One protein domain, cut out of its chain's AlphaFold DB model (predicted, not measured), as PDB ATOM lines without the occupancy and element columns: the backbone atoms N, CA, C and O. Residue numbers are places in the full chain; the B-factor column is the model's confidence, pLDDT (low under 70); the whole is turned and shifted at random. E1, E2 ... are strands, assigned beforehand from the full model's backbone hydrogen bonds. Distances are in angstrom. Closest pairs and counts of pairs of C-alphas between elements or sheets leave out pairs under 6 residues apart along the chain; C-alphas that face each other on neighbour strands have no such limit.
ATOM      1  N   SER A 158     -25.599 -21.985  40.081       67.44
ATOM      2  CA  SER A 158     -26.687 -22.426  39.211       67.44
ATOM      3  C   SER A 158     -26.637 -21.606  37.932       67.44
ATOM      4  O   SER A 158     -26.650 -20.377  37.990       67.44
ATOM      5  N   LEU A 159     -26.580 -22.289  36.794       74.62
ATOM      6  CA  LEU A 159     -26.495 -21.692  35.467       74.62
ATOM      7  C   LEU A 159     -27.784 -21.963  34.702       74.62
ATOM      8  O   LEU A 159     -28.096 -23.125  34.433       74.62
ATOM      9  N   PRO A 160     -28.544 -20.930  34.324       79.12
ATOM     10  CA  PRO A 160     -29.615 -21.097  33.366       79.12
ATOM     11  C   PRO A 160     -29.041 -21.104  31.942       79.12
ATOM     12  O   PRO A 160     -28.308 -20.198  31.548       79.12
ATOM     13  N   VAL A 161     -29.406 -22.124  31.169       85.31
ATOM     14  CA  VAL A 161     -29.047 -22.308  29.760       85.31
ATOM     15  C   VAL A 161     -30.225 -21.933  28.868       85.31
ATOM     16  O   VAL A 161     -31.374 -22.302  29.137       85.31
ATOM     17  N   PHE A 162     -29.924 -21.218  27.789       87.62
ATOM     18  CA  PHE A 162     -30.865 -20.725  26.793       87.62
ATOM     19  C   PHE A 162     -30.363 -21.009  25.378       87.62
ATOM     20  O   PHE A 162     -29.169 -20.844  25.101       87.62
ATOM     21  N   THR A 163     -31.276 -21.337  24.463       90.06
ATOM     22  CA  THR A 163     -30.996 -21.329  23.018       90.06
ATOM     23  C   THR A 163     -31.741 -20.196  22.326       90.06
ATOM     24  O   THR A 163     -32.872 -19.869  22.684       90.06
ATOM     25  N   THR A 164     -31.122 -19.559  21.330       88.06
ATOM     26  CA  THR A 164     -31.779 -18.502  20.538       88.06
ATOM     27  C   THR A 164     -32.630 -19.049  19.394       88.06
ATOM     28  O   THR A 164     -33.382 -18.295  18.783       88.06
ATOM     29  N   ASP A 165     -32.509 -20.340  19.103       91.75
ATOM     30  CA  ASP A 165     -33.219 -21.074  18.062       91.75
ATOM     31  C   ASP A 165     -33.678 -22.458  18.551       91.75
ATOM     32  O   ASP A 165     -33.315 -22.925  19.638       91.75
ATOM     33  N   GLU A 166     -34.535 -23.074  17.740       95.25
ATOM     34  CA  GLU A 166     -35.089 -24.409  17.955       95.25
ATOM     35  C   GLU A 166     -34.099 -25.492  17.504       95.25
ATOM     36  O   GLU A 166     -33.375 -25.319  16.519       95.25
ATOM     37  N   ALA A 167     -34.099 -26.634  18.193       94.06
ATOM     38  CA  ALA A 167     -33.322 -27.793  17.780       94.06
ATOM     39  C   ALA A 167     -33.792 -28.280  16.394       94.06
ATOM     40  O   ALA A 167     -34.990 -28.501  16.191       94.06
ATOM     41  N   PRO A 168     -32.883 -28.478  15.424       94.44
ATOM     42  CA  PRO A 168     -33.268 -28.861  14.064       94.44
ATOM     43  C   PRO A 168     -33.724 -30.324  13.970       94.44
ATOM     44  O   PRO A 168     -34.461 -30.685  13.051       94.44
ATOM     45  N   THR A 169     -33.291 -31.167  14.906       95.88
ATOM     46  CA  THR A 169     -33.657 -32.580  15.022       95.88
ATOM     47  C   THR A 169     -33.761 -32.967  16.494       95.88
ATOM     48  O   THR A 169     -33.288 -32.235  17.366       95.88
ATOM     49  N   ASP A 170     -34.331 -34.141  16.761       97.31
ATOM     50  CA  ASP A 170     -34.161 -34.805  18.052       97.31
ATOM     51  C   ASP A 170     -32.660 -35.029  18.319       97.31
ATOM     52  O   ASP A 170     -31.860 -35.159  17.381       97.31
ATOM     53  N   GLY A 171     -32.271 -35.038  19.590       96.06
ATOM     54  CA  GLY A 171     -30.898 -35.302  19.995       96.06
ATOM     55  C   GLY A 171     -30.678 -35.184  21.495       96.06
ATOM     56  O   GLY A 171     -31.596 -34.893  22.263       96.06
ATOM     57  N   THR A 172     -29.425 -35.362  21.896       95.62
ATOM     58  CA  THR A 172     -28.952 -35.200  23.274       95.62
ATOM     59  C   THR A 172     -28.071 -33.963  23.387       95.62
ATOM     60  O   THR A 172     -27.251 -33.681  22.513       95.62
ATOM     61  N   LEU A 173     -28.220 -33.229  24.482       92.94
ATOM     62  CA  LEU A 173     -27.312 -32.173  24.901       92.94
ATOM     63  C   LEU A 173     -26.519 -32.624  26.117       92.94
ATOM     64  O   LEU A 173     -27.089 -33.144  27.073       92.94
ATOM     65  N   GLU A 174     -25.220 -32.357  26.099       92.00
ATOM     66  CA  GLU A 174     -24.323 -32.571  27.224       92.00
ATOM     67  C   GLU A 174     -23.671 -31.249  27.610       92.00
ATOM     68  O   GLU A 174     -22.971 -30.623  26.813       92.00
ATOM     69  N   PHE A 175     -23.879 -30.827  28.853       87.38
ATOM     70  CA  PHE A 175     -23.113 -29.757  29.464       87.38
ATOM     71  C   PHE A 175     -21.852 -30.344  30.087       87.38
ATOM     72  O   PHE A 175     -21.908 -31.176  30.995       87.38
ATOM     73  N   HIS A 176     -20.721 -29.888  29.580       83.69
ATOM     74  CA  HIS A 176     -19.391 -30.313  29.958       83.69
ATOM     75  C   HIS A 176     -18.705 -29.221  30.769       83.69
ATOM     76  O   HIS A 176     -18.833 -28.028  30.475       83.69
ATOM     77  N   VAL A 177     -17.958 -29.642  31.784       75.81
ATOM     78  CA  VAL A 177     -17.108 -28.767  32.592       75.81
ATOM     79  C   VAL A 177     -15.660 -29.183  32.388       75.81
ATOM     80  O   VAL A 177     -15.325 -30.365  32.480       75.81
ATOM     81  N   LEU A 178     -14.805 -28.200  32.108       68.75
ATOM     82  CA  LEU A 178     -13.374 -28.421  31.968       68.75
ATOM     83  C   LEU A 178     -12.678 -28.246  33.322       68.75
ATOM     84  O   LEU A 178     -12.741 -27.172  33.928       68.75
ATOM     85  N   PHE A 179     -11.952 -29.278  33.739       55.88
ATOM     86  CA  PHE A 179     -11.054 -29.245  34.888       55.88
ATOM     87  C   PHE A 179      -9.606 -29.314  34.382       55.88
ATOM     88  O   PHE A 179      -8.985 -30.370  34.400       55.88
ATOM     89  N   GLY A 180      -9.058 -28.203  33.872       50.31
ATOM     90  CA  GLY A 180      -7.655 -28.148  33.426       50.31
ATOM     91  C   GLY A 180      -7.416 -27.409  32.107       50.31
ATOM     92  O   GLY A 180      -8.010 -26.359  31.865       50.31
ATOM     93  N   ASN A 181      -6.491 -27.931  31.289       48.84
ATOM     94  CA  ASN A 181      -6.045 -27.318  30.031       48.84
ATOM     95  C   ASN A 181      -7.111 -27.414  28.925       48.84
ATOM     96  O   ASN A 181      -7.715 -28.460  28.710       48.84
ATOM     97  N   GLU A 182      -7.302 -26.327  28.177       53.53
ATOM     98  CA  GLU A 182      -8.298 -26.215  27.102       53.53
ATOM     99  C   GLU A 182      -7.886 -27.003  25.842       53.53
ATOM    100  O   GLU A 182      -7.376 -26.412  24.902       53.53
ATOM    101  N   GLY A 183      -8.056 -28.329  25.797       54.03
ATOM    102  CA  GLY A 183      -7.443 -29.141  24.729       54.03
ATOM    103  C   GLY A 183      -8.370 -30.022  23.899       54.03
ATOM    104  O   GLY A 183      -8.253 -30.022  22.681       54.03
ATOM    105  N   ALA A 184      -9.261 -30.787  24.530       59.88
ATOM    106  CA  ALA A 184     -10.080 -31.780  23.837       59.88
ATOM    107  C   ALA A 184     -11.357 -32.111  24.615       59.88
ATOM    108  O   ALA A 184     -11.383 -32.017  25.840       59.88
ATOM    109  N   ARG A 185     -12.393 -32.580  23.907       71.38
ATOM    110  CA  ARG A 185     -13.646 -33.054  24.518       71.38
ATOM    111  C   ARG A 185     -13.435 -34.237  25.470       71.38
ATOM    112  O   ARG A 185     -14.184 -34.404  26.422       71.38
ATOM    113  N   THR A 186     -12.407 -35.053  25.237       66.12
ATOM    114  CA  THR A 186     -12.043 -36.182  26.112       66.12
ATOM    115  C   THR A 186     -11.542 -35.756  27.484       66.12
ATOM    116  O   THR A 186     -11.560 -36.565  28.407       66.12
ATOM    117  N   ASP A 187     -11.096 -34.509  27.608       62.75
ATOM    118  CA  ASP A 187     -10.531 -33.954  28.838       62.75
ATOM    119  C   ASP A 187     -11.607 -33.201  29.645       62.75
ATOM    120  O   ASP A 187     -11.328 -32.570  30.666       62.75
ATOM    121  N   GLU A 188     -12.853 -33.245  29.171       74.62
ATOM    122  CA  GLU A 188     -14.013 -32.630  29.796       74.62
ATOM    123  C   GLU A 188     -14.835 -33.669  30.563       74.62
ATOM    124  O   GLU A 188     -14.954 -34.831  30.172       74.62
ATOM    125  N   VAL A 189     -15.457 -33.235  31.659       75.62
ATOM    126  CA  VAL A 189     -16.396 -34.069  32.409       75.62
ATOM    127  C   VAL A 189     -17.815 -33.721  31.988       75.62
ATOM    128  O   VAL A 189     -18.247 -32.572  32.124       75.62
ATOM    129  N   VAL A 190     -18.567 -34.731  31.540       81.75
ATOM    130  CA  VAL A 190     -20.015 -34.619  31.329       81.75
ATOM    131  C   VAL A 190     -20.669 -34.370  32.683       81.75
ATOM    132  O   VAL A 190     -20.775 -35.269  33.517       81.75
ATOM    133  N   PHE A 191     -21.104 -33.138  32.912       77.88
ATOM    134  CA  PHE A 191     -21.681 -32.738  34.187       77.88
ATOM    135  C   PHE A 191     -23.199 -32.909  34.203       77.88
ATOM    136  O   PHE A 191     -23.798 -33.249  35.223       77.88
ATOM    137  N   TYR A 192     -23.842 -32.671  33.062       83.81
ATOM    138  CA  TYR A 192     -25.287 -32.778  32.941       83.81
ATOM    139  C   TYR A 192     -25.674 -33.149  31.511       83.81
ATOM    140  O   TYR A 192     -25.100 -32.612  30.570       83.81
ATOM    141  N   ALA A 193     -26.661 -34.025  31.336       91.06
ATOM    142  CA  ALA A 193     -27.146 -34.437  30.021       91.06
ATOM    143  C   ALA A 193     -28.677 -34.419  29.968       91.06
ATOM    144  O   ALA A 193     -29.344 -34.707  30.967       91.06
ATOM    145  N   TRP A 194     -29.243 -34.041  28.824       93.12
ATOM    146  CA  TRP A 194     -30.688 -34.071  28.601       93.12
ATOM    147  C   TRP A 194     -31.045 -34.198  27.124       93.12
ATOM    148  O   TRP A 194     -30.344 -33.681  26.257       93.12
ATOM    149  N   ASP A 195     -32.184 -34.828  26.858       95.69
ATOM    150  CA  ASP A 195     -32.737 -34.933  25.510       95.69
ATOM    151  C   ASP A 195     -33.455 -33.639  25.114       95.69
ATOM    152  O   ASP A 195     -34.082 -32.977  25.949       95.69
ATOM    153  N   VAL A 196     -33.399 -33.312  23.825       94.56
ATOM    154  CA  VAL A 196     -34.127 -32.208  23.192       94.56
ATOM    155  C   VAL A 196     -34.875 -32.728  21.966       94.56
ATOM    156  O   VAL A 196     -34.379 -33.595  21.240       94.56
ATOM    157  N   LYS A 197     -36.094 -32.235  21.738       96.94
ATOM    158  CA  LYS A 197     -36.907 -32.608  20.570       96.94
ATOM    159  C   LYS A 197     -36.761 -31.627  19.418       96.94
ATOM    160  O   LYS A 197     -36.538 -30.441  19.625       96.94
ATOM    161  N   ALA A 198     -36.939 -32.114  18.192       95.81
ATOM    162  CA  ALA A 198     -36.999 -31.258  17.015       95.81
ATOM    163  C   ALA A 198     -38.073 -30.170  17.200       95.81
ATOM    164  O   ALA A 198     -39.215 -30.467  17.564       95.81
ATOM    165  N   GLY A 199     -37.711 -28.914  16.938       94.75
ATOM    166  CA  GLY A 199     -38.576 -27.754  17.168       94.75
ATOM    167  C   GLY A 199     -38.592 -27.249  18.617       94.75
ATOM    168  O   GLY A 199     -39.297 -26.290  18.919       94.75
ATOM    169  N   GLU A 200     -37.848 -27.866  19.540       94.94
ATOM    170  CA  GLU A 200     -37.759 -27.403  20.926       94.94
ATOM    171  C   GLU A 200     -36.706 -26.301  21.074       94.94
ATOM    172  O   GLU A 200     -35.563 -26.437  20.636       94.94
ATOM    173  N   GLN A 201     -37.085 -25.213  21.744       92.06
ATOM    174  CA  GLN A 201     -36.168 -24.177  22.206       92.06
ATOM    175  C   GLN A 201     -35.905 -24.352  23.702       92.06
ATOM    176  O   GLN A 201     -36.836 -24.516  24.497       92.06
ATOM    177  N   ILE A 202     -34.645 -24.230  24.111       89.62
ATOM    178  CA  ILE A 202     -34.278 -24.262  25.523       89.62
ATOM    179  C   ILE A 202     -34.555 -22.890  26.118       89.62
ATOM    180  O   ILE A 202     -33.773 -21.951  25.976       89.62
ATOM    181  N   ASN A 203     -35.678 -22.788  26.816       81.56
ATOM    182  CA  ASN A 203     -36.080 -21.589  27.533       81.56
ATOM    183  C   ASN A 203     -35.852 -21.802  29.030       81.56
ATOM    184  O   ASN A 203     -36.787 -22.106  29.766       81.56
ATOM    185  N   GLN A 204     -34.593 -21.627  29.456       81.31
ATOM    186  CA  GLN A 204     -34.139 -21.692  30.849       81.31
ATOM    187  C   GLN A 204     -34.018 -23.113  31.431       81.31
ATOM    188  O   GLN A 204     -34.704 -23.485  32.386       81.31
ATOM    189  N   LYS A 205     -33.079 -23.905  30.903       86.50
ATOM    190  CA  LYS A 205     -32.664 -25.167  31.537       86.50
ATOM    191  C   LYS A 205     -31.637 -24.880  32.628       86.50
ATOM    192  O   LYS A 205     -30.569 -24.355  32.342       86.50
ATOM    193  N   TRP A 206     -31.947 -25.218  33.874       81.69
ATOM    194  CA  TRP A 206     -31.020 -25.021  34.986       81.69
ATOM    195  C   TRP A 206     -30.016 -26.165  35.100       81.69
ATOM    196  O   TRP A 206     -30.412 -27.330  35.166       81.69
ATOM    197  N   ILE A 207     -28.737 -25.808  35.186       78.12
ATOM    198  CA  ILE A 207     -27.649 -26.679  35.628       78.12
ATOM    199  C   ILE A 207     -27.283 -26.242  37.044       78.12
ATOM    200  O   ILE A 207     -26.871 -25.102  37.255       78.12
ATOM    201  N   SER A 208     -27.509 -27.115  38.020       73.00
ATOM    202  CA  SER A 208     -27.326 -26.815  39.444       73.00
ATOM    203  C   SER A 208     -26.079 -27.487  39.993       73.00
ATOM    204  O   SER A 208     -25.636 -28.500  39.459       73.00
ATOM    205  N   ASN A 209     -25.565 -26.949  41.101       65.25
ATOM    206  CA  ASN A 209     -24.387 -27.465  41.801       65.25
ATOM    207  C   ASN A 209     -23.144 -27.518  40.911       65.25
ATOM    208  O   ASN A 209     -22.318 -28.411  41.076       65.25
ATOM    209  N   LEU A 210     -23.022 -26.580  39.962       62.00
ATOM    210  CA  LEU A 210     -21.823 -26.515  39.145       62.00
ATOM    211  C   LEU A 210     -20.627 -26.262  40.061       62.00
ATOM    212  O   LEU A 210     -20.655 -25.282  40.814       62.00
ATOM    213  N   PRO A 211     -19.594 -27.113  39.996       55.50
ATOM    214  CA  PRO A 211     -18.347 -26.831  40.676       55.50
ATOM    215  C   PRO A 211     -17.762 -25.585  40.036       55.50
ATOM    216  O   PRO A 211     -17.859 -25.461  38.818       55.50
ATOM    217  N   SER A 212     -17.204 -24.679  40.845       52.75
ATOM    218  CA  SER A 212     -16.694 -23.370  40.406       52.75
ATOM    219  C   SER A 212     -15.934 -23.465  39.068       52.75
ATOM    220  O   SER A 212     -14.753 -23.822  39.063       52.75
ATOM    221  N   PRO A 213     -16.580 -23.180  37.921       49.50
ATOM    222  CA  PRO A 213     -16.004 -23.528  36.634       49.50
ATOM    223  C   PRO A 213     -15.221 -22.337  36.086       49.50
ATOM    224  O   PRO A 213     -15.641 -21.189  36.224       49.50
ATOM    225  N   ARG A 214     -14.103 -22.610  35.404       54.34
ATOM    226  CA  ARG A 214     -13.464 -21.619  34.519       54.34
ATOM    227  C   ARG A 214     -14.019 -21.690  33.089       54.34
ATOM    228  O   ARG A 214     -14.062 -20.669  32.409       54.34
ATOM    229  N   TYR A 215     -14.489 -22.863  32.643       66.50
ATOM    230  CA  TYR A 215     -14.991 -23.086  31.279       66.50
ATOM    231  C   TYR A 215     -16.130 -24.114  31.251       66.50
ATOM    232  O   TYR A 215     -15.982 -25.219  31.773       66.50
ATOM    233  N   GLY A 216     -17.250 -23.751  30.621       76.25
ATOM    234  CA  GLY A 216     -18.380 -24.642  30.359       76.25
ATOM    235  C   GLY A 216     -18.660 -24.741  28.862       76.25
ATOM    236  O   GLY A 216     -18.669 -23.732  28.147       76.25
ATOM    237  N   ARG A 217     -18.895 -25.955  28.372       83.12
ATOM    238  CA  ARG A 217     -19.189 -26.230  26.960       83.12
ATOM    239  C   ARG A 217     -20.498 -26.988  26.860       83.12
ATOM    240  O   ARG A 217     -20.782 -27.848  27.685       83.12
ATOM    241  N   LEU A 218     -21.309 -26.642  25.870       89.06
ATOM    242  CA  LEU A 218     -22.540 -27.363  25.593       89.06
ATOM    243  C   LEU A 218     -22.382 -28.090  24.265       89.06
ATOM    244  O   LEU A 218     -22.268 -27.463  23.214       89.06
ATOM    245  N   TRP A 219     -22.367 -29.410  24.332       92.31
ATOM    246  CA  TRP A 219     -22.247 -30.284  23.182       92.31
ATOM    247  C   TRP A 219     -23.614 -30.829  22.795       92.31
ATOM    248  O   TRP A 219     -24.416 -31.178  23.656       92.31
ATOM    249  N   TRP A 220     -23.873 -30.917  21.499       94.81
ATOM    250  CA  TRP A 220     -25.089 -31.472  20.927       94.81
ATOM    251  C   TRP A 220     -24.757 -32.692  20.070       94.81
ATOM    252  O   TRP A 220     -23.879 -32.631  19.207       94.81
ATOM    253  N   ASN A 221     -25.477 -33.784  20.299       95.94
ATOM    254  CA  ASN A 221     -25.472 -34.979  19.468       95.94
ATOM    255  C   ASN A 221     -26.862 -35.158  18.840       95.94
ATOM    256  O   ASN A 221     -27.820 -35.448  19.559       95.94
ATOM    257  N   PRO A 222     -27.006 -34.962  17.522       95.31
ATOM    258  CA  PRO A 222     -28.244 -35.264  16.813       95.31
ATOM    259  C   PRO A 222     -28.538 -36.771  16.827       95.31
ATOM    260  O   PRO A 222     -27.656 -37.581  16.522       95.31
ATOM    261  N   ASP A 223     -29.790 -37.149  17.091       91.75
ATOM    262  CA  ASP A 223     -30.213 -38.551  17.100       91.75
ATOM    263  C   ASP A 223     -29.928 -39.234  15.755       91.75
ATOM    264  O   ASP A 223     -30.157 -38.689  14.671       91.75
ATOM    265  N   GLY A 224     -29.448 -40.476  15.823       82.62
ATOM    266  CA  GLY A 224     -29.094 -41.255  14.636       82.62
ATOM    267  C   GLY A 224     -27.749 -40.871  14.011       82.62
ATOM    268  O   GLY A 224     -27.417 -41.385  12.941       82.62
ATOM    269  N   THR A 225     -26.967 -40.020  14.679       85.56
ATOM    270  CA  THR A 225     -25.576 -39.710  14.331       85.56
ATOM    271  C   THR A 225     -24.628 -40.143  15.454       85.56
ATOM    272  O   THR A 225     -25.045 -40.330  16.592       85.56
ATOM    273  N   ASN A 226     -23.342 -40.307  15.138       86.25
ATOM    274  CA  ASN A 226     -22.284 -40.469  16.148       86.25
ATOM    275  C   ASN A 226     -21.446 -39.190  16.293       86.25
ATOM    276  O   ASN A 226     -20.407 -39.204  16.952       86.25
ATOM    277  N   ASP A 227     -21.880 -38.108  15.647       90.56
ATOM    278  CA  ASP A 227     -21.126 -36.871  15.541       90.56
ATOM    279  C   ASP A 227     -21.553 -35.917  16.653       90.56
ATOM    280  O   ASP A 227     -22.734 -35.797  16.988       90.56
ATOM    281  N   TRP A 228     -20.576 -35.239  17.237       92.25
ATOM    282  CA  TRP A 228     -20.807 -34.256  18.281       92.25
ATOM    283  C   TRP A 228     -20.479 -32.871  17.778       92.25
ATOM    284  O   TRP A 228     -19.539 -32.668  17.007       92.25
ATOM    285  N   TYR A 229     -21.279 -31.914  18.224       92.38
ATOM    286  CA  TYR A 229     -21.164 -30.539  17.800       92.38
ATOM    287  C   TYR A 229     -21.100 -29.630  19.011       92.38
ATOM    288  O   TYR A 229     -21.964 -29.675  19.884       92.38
ATOM    289  N   LEU A 230     -20.085 -28.780  19.050       90.19
ATOM    290  CA  LEU A 230     -19.961 -27.749  20.057       90.19
ATOM    291  C   LEU A 230     -20.926 -26.622  19.713       90.19
ATOM    292  O   LEU A 230     -20.781 -25.958  18.684       90.19
ATOM    293  N   LEU A 231     -21.912 -26.400  20.575       88.44
ATOM    294  CA  LEU A 231     -22.674 -25.160  20.562       88.44
ATOM    295  C   LEU A 231     -21.779 -24.055  21.137       88.44
ATOM    296  O   LEU A 231     -20.951 -24.342  21.998       88.44
ATOM    297  N   THR A 232     -21.923 -22.813  20.653       77.12
ATOM    298  CA  THR A 232     -21.033 -21.675  20.982       77.12
ATOM    299  C   THR A 232     -20.504 -21.732  22.419       77.12
ATOM    300  O   THR A 232     -21.287 -21.612  23.362       77.12
ATOM    301  N   SER A 233     -19.184 -21.886  22.572       64.19
ATOM    302  CA  SER A 233     -18.518 -21.885  23.876       64.19
ATOM    303  C   SER A 233     -18.774 -20.578  24.608       64.19
ATOM    304  O   SER A 233     -18.646 -19.499  24.022       64.19
ATOM    305  N   GLN A 234     -19.043 -20.659  25.907       62.88
ATOM    306  CA  GLN A 234     -19.057 -19.478  26.753       62.88
ATOM    307  C   GLN A 234     -18.019 -19.609  27.853       62.88
ATOM    308  O   GLN A 234     -18.000 -20.574  28.616       62.88
ATOM    309  N   TYR A 235     -17.152 -18.605  27.919       56.47
ATOM    310  CA  TYR A 235     -16.269 -18.424  29.053       56.47
ATOM    311  C   TYR A 235     -17.078 -17.886  30.224       56.47
ATOM    312  O   TYR A 235     -17.756 -16.863  30.095       56.47
ATOM    313  N   TRP A 236     -16.979 -18.557  31.367       55.09
ATOM    314  CA  TRP A 236     -17.558 -18.050  32.593       55.09
ATOM    315  C   TRP A 236     -16.437 -17.529  33.480       55.09
ATOM    316  O   TRP A 236     -15.674 -18.278  34.083       55.09
ATOM    317  N   GLN A 237     -16.349 -16.205  33.553       42.06
ATOM    318  CA  GLN A 237     -15.436 -15.537  34.460       42.06
ATOM    319  C   GLN A 237     -16.023 -15.586  35.876       42.06
ATOM    320  O   GLN A 237     -16.811 -14.728  36.274       42.06
ATOM    321  N   GLY A 238     -15.666 -16.617  36.637       40.31
ATOM    322  CA  GLY A 238     -15.856 -16.641  38.083       40.31
ATOM    323  C   GLY A 238     -14.857 -15.713  38.780       40.31
ATOM    324  O   GLY A 238     -13.932 -16.207  39.401       40.31
ATOM    325  N   GLY A 239     -15.036 -14.390  38.652       34.81
ATOM    326  CA  GLY A 239     -14.378 -13.359  39.473       34.81
ATOM    327  C   GLY A 239     -12.886 -13.115  39.197       34.81
ATOM    328  O   GLY A 239     -12.042 -13.931  39.522       34.81
ATOM    329  N   GLY A 240     -12.539 -11.946  38.654       27.34
ATOM    330  CA  GLY A 240     -11.140 -11.548  38.478       27.34
ATOM    331  C   GLY A 240     -10.480 -10.977  39.740       27.34
ATOM    332  O   GLY A 240     -11.070 -10.178  40.461       27.34
ATOM    333  N   THR A 241      -9.196 -11.309  39.894       43.06
ATOM    334  CA  THR A 241      -8.121 -10.692  40.693       43.06
ATOM    335  C   THR A 241      -8.330 -10.638  42.213       43.06
ATOM    336  O   THR A 241      -9.242 -10.005  42.731       43.06
ATOM    337  N   LEU A 242      -7.397 -11.278  42.928       33.41
ATOM    338  CA  LEU A 242      -7.299 -11.488  44.385       33.41
ATOM    339  C   LEU A 242      -8.241 -12.539  45.000       33.41
ATOM    340  O   LEU A 242      -7.783 -13.266  45.876       33.41
ATOM    341  N   ALA A 243      -9.470 -12.729  44.507       37.75
ATOM    342  CA  ALA A 243     -10.264 -13.930  44.840       37.75
ATOM    343  C   ALA A 243      -9.661 -15.212  44.213       37.75
ATOM    344  O   ALA A 243      -9.733 -16.295  44.791       37.75
ATOM    345  N   ASP A 244      -8.949 -15.036  43.096       41.12
ATOM    346  CA  ASP A 244      -8.110 -16.020  42.398       41.12
ATOM    347  C   ASP A 244      -6.915 -16.551  43.213       41.12
ATOM    348  O   ASP A 244      -6.273 -17.505  42.784       41.12
ATOM    349  N   GLN A 245      -6.571 -15.932  44.350       35.59
ATOM    350  CA  GLN A 245      -5.381 -16.304  45.127       35.59
ATOM    351  C   GLN A 245      -5.674 -17.266  46.287       35.59
ATOM    352  O   GLN A 245      -4.753 -17.943  46.735       35.59
ATOM    353  N   TYR A 246      -6.925 -17.342  46.760       34.97
ATOM    354  CA  TYR A 246      -7.296 -18.186  47.909       34.97
ATOM    355  C   TYR A 246      -8.682 -18.848  47.821       34.97
ATOM    356  O   TYR A 246      -9.012 -19.625  48.709       34.97
ATOM    357  N   GLY A 247      -9.467 -18.600  46.763       44.00
ATOM    358  CA  GLY A 247     -10.796 -19.190  46.593       44.00
ATOM    359  C   GLY A 247     -11.816 -18.695  47.630       44.00
ATOM    360  O   GLY A 247     -11.480 -18.321  48.745       44.00
ATOM    361  N   ILE A 248     -13.098 -18.746  47.269       42.75
ATOM    362  CA  ILE A 248     -14.256 -18.418  48.120       42.75
ATOM    363  C   ILE A 248     -14.578 -16.913  48.221       42.75
ATOM    364  O   ILE A 248     -14.328 -16.259  49.229       42.75
ATOM    365  N   THR A 249     -15.309 -16.395  47.229       39.53
ATOM    366  CA  THR A 249     -16.433 -15.478  47.507       39.53
ATOM    367  C   THR A 249     -17.592 -15.729  46.542       39.53
ATOM    368  O   THR A 249     -17.666 -15.182  45.445       39.53
ATOM    369  N   CYS A 250     -18.557 -16.531  46.983       50.28
ATOM    370  CA  CYS A 250     -19.854 -16.668  46.331       50.28
ATOM    371  C   CYS A 250     -20.817 -15.673  46.990       50.28
ATOM    372  O   CYS A 250     -21.365 -15.990  48.038       50.28
ATOM    373  N   GLN A 251     -20.982 -14.468  46.429       41.78
ATOM    374  CA  GLN A 251     -22.238 -13.688  46.456       41.78
ATOM    375  C   GLN A 251     -22.058 -12.240  45.966       41.78
ATOM    376  O   GLN A 251     -21.216 -11.508  46.484       41.78
ATOM    377  N   ASN A 252     -22.962 -11.846  45.051       42.91
ATOM    378  CA  ASN A 252     -23.706 -10.566  44.954       42.91
ATOM    379  C   ASN A 252     -23.842  -9.964  43.545       42.91
ATOM    380  O   ASN A 252     -24.541  -8.963  43.401       42.91
ATOM    381  N   ASP A 253     -23.288 -10.588  42.509       43.16
ATOM    382  CA  ASP A 253     -23.525 -10.181  41.118       43.16
ATOM    383  C   ASP A 253     -24.574 -11.069  40.429       43.16
ATOM    384  O   ASP A 253     -24.779 -12.215  40.850       43.16
ATOM    385  N   PRO A 254     -25.302 -10.557  39.413       50.38
ATOM    386  CA  PRO A 254     -26.336 -11.327  38.728       50.38
ATOM    387  C   PRO A 254     -25.760 -12.648  38.217       50.38
ATOM    388  O   PRO A 254     -24.718 -12.651  37.567       50.38
ATOM    389  N   LEU A 255     -26.456 -13.753  38.517       53.09
ATOM    390  CA  LEU A 255     -26.095 -15.096  38.059       53.09
ATOM    391  C   LEU A 255     -25.890 -15.073  36.538       53.09
ATOM    392  O   LEU A 255     -26.835 -14.747  35.812       53.09
ATOM    393  N   PRO A 256     -24.688 -15.396  36.044       62.34
ATOM    394  CA  PRO A 256     -24.444 -15.482  34.612       62.34
ATOM    395  C   PRO A 256     -25.335 -16.540  33.970       62.34
ATOM    396  O   PRO A 256     -25.697 -17.531  34.603       62.34
ATOM    397  N   SER A 257     -25.720 -16.302  32.720       67.88
ATOM    398  CA  SER A 257     -26.580 -17.177  31.928       67.88
ATOM    399  C   SER A 257     -25.844 -17.666  30.688       67.88
ATOM    400  O   SER A 257     -25.097 -16.912  30.067       67.88
ATOM    401  N   TYR A 258     -26.089 -18.918  30.304       76.62
ATOM    402  CA  TYR A 258     -25.516 -19.507  29.100       76.62
ATOM    403  C   TYR A 258     -26.454 -19.286  27.918       76.62
ATOM    404  O   TYR A 258     -27.587 -19.759  27.939       76.62
ATOM    405  N   HIS A 259     -26.000 -18.589  26.881       79.94
ATOM    406  CA  HIS A 259     -26.791 -18.295  25.681       79.94
ATOM    407  C   HIS A 259     -26.129 -18.865  24.431       79.94
ATOM    408  O   HIS A 259     -25.062 -18.424  24.014       79.94
ATOM    409  N   THR A 260     -26.776 -19.822  23.785       86.75
ATOM    410  CA  THR A 260     -26.191 -20.475  22.613       86.75
ATOM    411  C   THR A 260     -27.210 -20.691  21.504       86.75
ATOM    412  O   THR A 260     -28.331 -20.189  21.572       86.75
ATOM    413  N   SER A 261     -26.806 -21.380  20.441       88.31
ATOM    414  CA  SER A 261     -27.642 -21.632  19.274       88.31
ATOM    415  C   SER A 261     -27.280 -22.948  18.597       88.31
ATOM    416  O   SER A 261     -26.097 -23.223  18.393       88.31
ATOM    417  N   PHE A 262     -28.277 -23.719  18.170       90.06
ATOM    418  CA  PHE A 262     -28.063 -24.917  17.355       90.06
ATOM    419  C   PHE A 262     -27.481 -24.573  15.980       90.06
ATOM    420  O   PHE A 262     -26.630 -25.297  15.475       90.06
ATOM    421  N   ALA A 263     -27.843 -23.429  15.398       87.94
ATOM    422  CA  ALA A 263     -27.248 -22.943  14.154       87.94
ATOM    423  C   ALA A 263     -25.754 -22.587  14.275       87.94
ATOM    424  O   ALA A 263     -25.067 -22.484  13.260       87.94
ATOM    425  N   SER A 264     -25.244 -22.396  15.499       84.56
ATOM    426  CA  SER A 264     -23.819 -22.145  15.761       84.56
ATOM    427  C   SER A 264     -22.986 -23.415  15.947       84.56
ATOM    428  O   SER A 264     -21.786 -23.316  16.186       84.56
ATOM    429  N   ALA A 265     -23.617 -24.590  15.867       89.62
ATOM    430  CA  ALA A 265     -22.997 -25.885  16.100       89.62
ATOM    431  C   ALA A 265     -21.769 -26.111  15.198       89.62
ATOM    432  O   ALA A 265     -21.881 -26.177  13.971       89.62
ATOM    433  N   VAL A 266     -20.595 -26.271  15.812       89.00
ATOM    434  CA  VAL A 266     -19.339 -26.600  15.125       89.00
ATOM    435  C   VAL A 266     -19.028 -28.082  15.343       89.00
ATOM    436  O   VAL A 266     -19.008 -28.508  16.496       89.00
ATOM    437  N   PRO A 267     -18.774 -28.883  14.292       89.69
ATOM    438  CA  PRO A 267     -18.402 -30.289  14.461       89.69
ATOM    439  C   PRO A 267     -17.149 -30.433  15.329       89.69
ATOM    440  O   PRO A 267     -16.198 -29.679  15.123       89.69
ATOM    441  N   GLU A 268     -17.118 -31.417  16.231       85.69
ATOM    442  CA  GLU A 268     -16.013 -31.686  17.168       85.69
ATOM    443  C   GLU A 268     -14.644 -31.657  16.475       85.69
ATOM    444  O   GLU A 268     -13.751 -30.926  16.887       85.69
ATOM    445  N   GLN A 269     -14.513 -32.343  15.338       82.38
ATOM    446  CA  GLN A 269     -13.280 -32.419  14.547       82.38
ATOM    447  C   GLN A 269     -12.815 -31.089  13.925       82.38
ATOM    448  O   GLN A 269     -11.743 -31.026  13.329       82.38
ATOM    449  N   SER A 270     -13.659 -30.058  13.951       82.94
ATOM    450  CA  SER A 270     -13.378 -28.715  13.423       82.94
ATOM    451  C   SER A 270     -13.203 -27.678  14.527       82.94
ATOM    452  O   SER A 270     -12.912 -26.518  14.227       82.94
ATOM    453  N   VAL A 271     -13.402 -28.065  15.787       76.81
ATOM    454  CA  VAL A 271     -13.131 -27.193  16.919       76.81
ATOM    455  C   VAL A 271     -11.618 -27.080  17.071       76.81
ATOM    456  O   VAL A 271     -10.920 -28.083  17.130       76.81
ATOM    457  N   CYS A 272     -11.117 -25.848  17.098       67.12
ATOM    458  CA  CYS A 272      -9.741 -25.555  17.467       67.12
ATOM    459  C   CYS A 272      -9.764 -24.647  18.688       67.12
ATOM    460  O   CYS A 272     -10.378 -23.575  18.660       67.12
ATOM    461  N   PHE A 273      -9.067 -25.066  19.736       67.50
ATOM    462  CA  PHE A 273      -8.759 -24.201  20.862       67.50
ATOM    463  C   PHE A 273      -7.383 -23.579  20.621       67.50
ATOM    464  O   PHE A 273      -6.398 -24.292  20.422       67.50
ATOM    465  N   ASP A 274      -7.321 -22.246  20.582       50.62
ATOM    466  CA  ASP A 274      -6.071 -21.490  20.441       50.62
ATOM    467  C   ASP A 274      -5.253 -21.625  21.738       50.62
ATOM    468  O   ASP A 274      -5.234 -20.753  22.606       50.62
ATOM    469  N   LEU A 275      -4.595 -22.771  21.899       49.59
ATOM    470  CA  LEU A 275      -3.650 -23.006  22.977       49.59
ATOM    471  C   LEU A 275      -2.287 -22.379  22.643       49.59
ATOM    472  O   LEU A 275      -1.921 -22.270  21.470       49.59
ATOM    473  N   PRO A 276      -1.445 -22.079  23.655       34.06
ATOM    474  CA  PRO A 276      -0.071 -21.602  23.448       34.06
ATOM    475  C   PRO A 276       0.790 -22.488  22.526       34.06
ATOM    476  O   PRO A 276       1.786 -22.024  21.979       34.06
ATOM    477  N   ASN A 277       0.399 -23.754  22.335       40.31
ATOM    478  CA  ASN A 277       1.086 -24.738  21.497       40.31
ATOM    479  C   ASN A 277       0.385 -25.006  20.144       40.31
ATOM    480  O   ASN A 277       0.704 -25.997  19.487       40.31
ATOM    481  N   GLY A 278      -0.538 -24.133  19.724       41.09
ATOM    482  CA  GLY A 278      -1.317 -24.243  18.484       41.09
ATOM    483  C   GLY A 278      -2.670 -24.941  18.663       41.09
ATOM    484  O   GLY A 278      -2.996 -25.384  19.762       41.09
ATOM    485  N   CYS A 279      -3.438 -25.046  17.570       45.12
ATOM    486  CA  CYS A 279      -4.708 -25.777  17.546       45.12
ATOM    487  C   CYS A 279      -4.506 -27.225  18.003       45.12
ATOM    488  O   CYS A 279      -3.728 -27.963  17.386       45.12
ATOM    489  N   ARG A 280      -5.235 -27.620  19.046       49.03
ATOM    490  CA  ARG A 280      -5.484 -29.017  19.396       49.03
ATOM    491  C   ARG A 280      -6.961 -29.319  19.229       49.03
ATOM    492  O   ARG A 280      -7.759 -28.392  19.505       49.03
TER     493      ARG A 280
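Overview. This is residues 158 to 280 of the 280 residues of an uncharacterized protein of Chloroflexi bacterium (UniProt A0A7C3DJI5). With little regular structure, this is a small sandwich: the strongly twisted antiparallel sheet E3-E2-E5-E6 faces the mixed sheet E4-E1-E7. Residues 240 to 246 stick out. Of 123 printed residues, 49 are in seven named strands, E1 to E7 in order: all strand. It is compact, radius of gyration of the C-alphas 15.1 A, spanning 46 by 35 by 19 A.

Along the chain. Find C-alpha 158 at (-26.687, -22.426, 39.211), where E1, residues 158 to 163, begins. Then come E2, 171 to 178; E3, 188 to 196, which bends by 66 degrees at residue 191; E4, 203 to 210; E5, 215 to 222, 23.1 A long; E6, 229 to 235; and E7, 258 to 260, ending at (-26.191, -20.475, 22.613).

Arrangement. Look across the hairpin E2 and E3: N 173 and O 194 are within hydrogen-bond range, 2.8 A. Between the sheets, the closest C-alphas of E6 and E7 are Thr 232 and Thr 260, 5.5 A.

Size, cuts and confidence. The printed part has no cut; 51 residues have pLDDT under 70, among them residues 236 to 257, the long link E6 to E7.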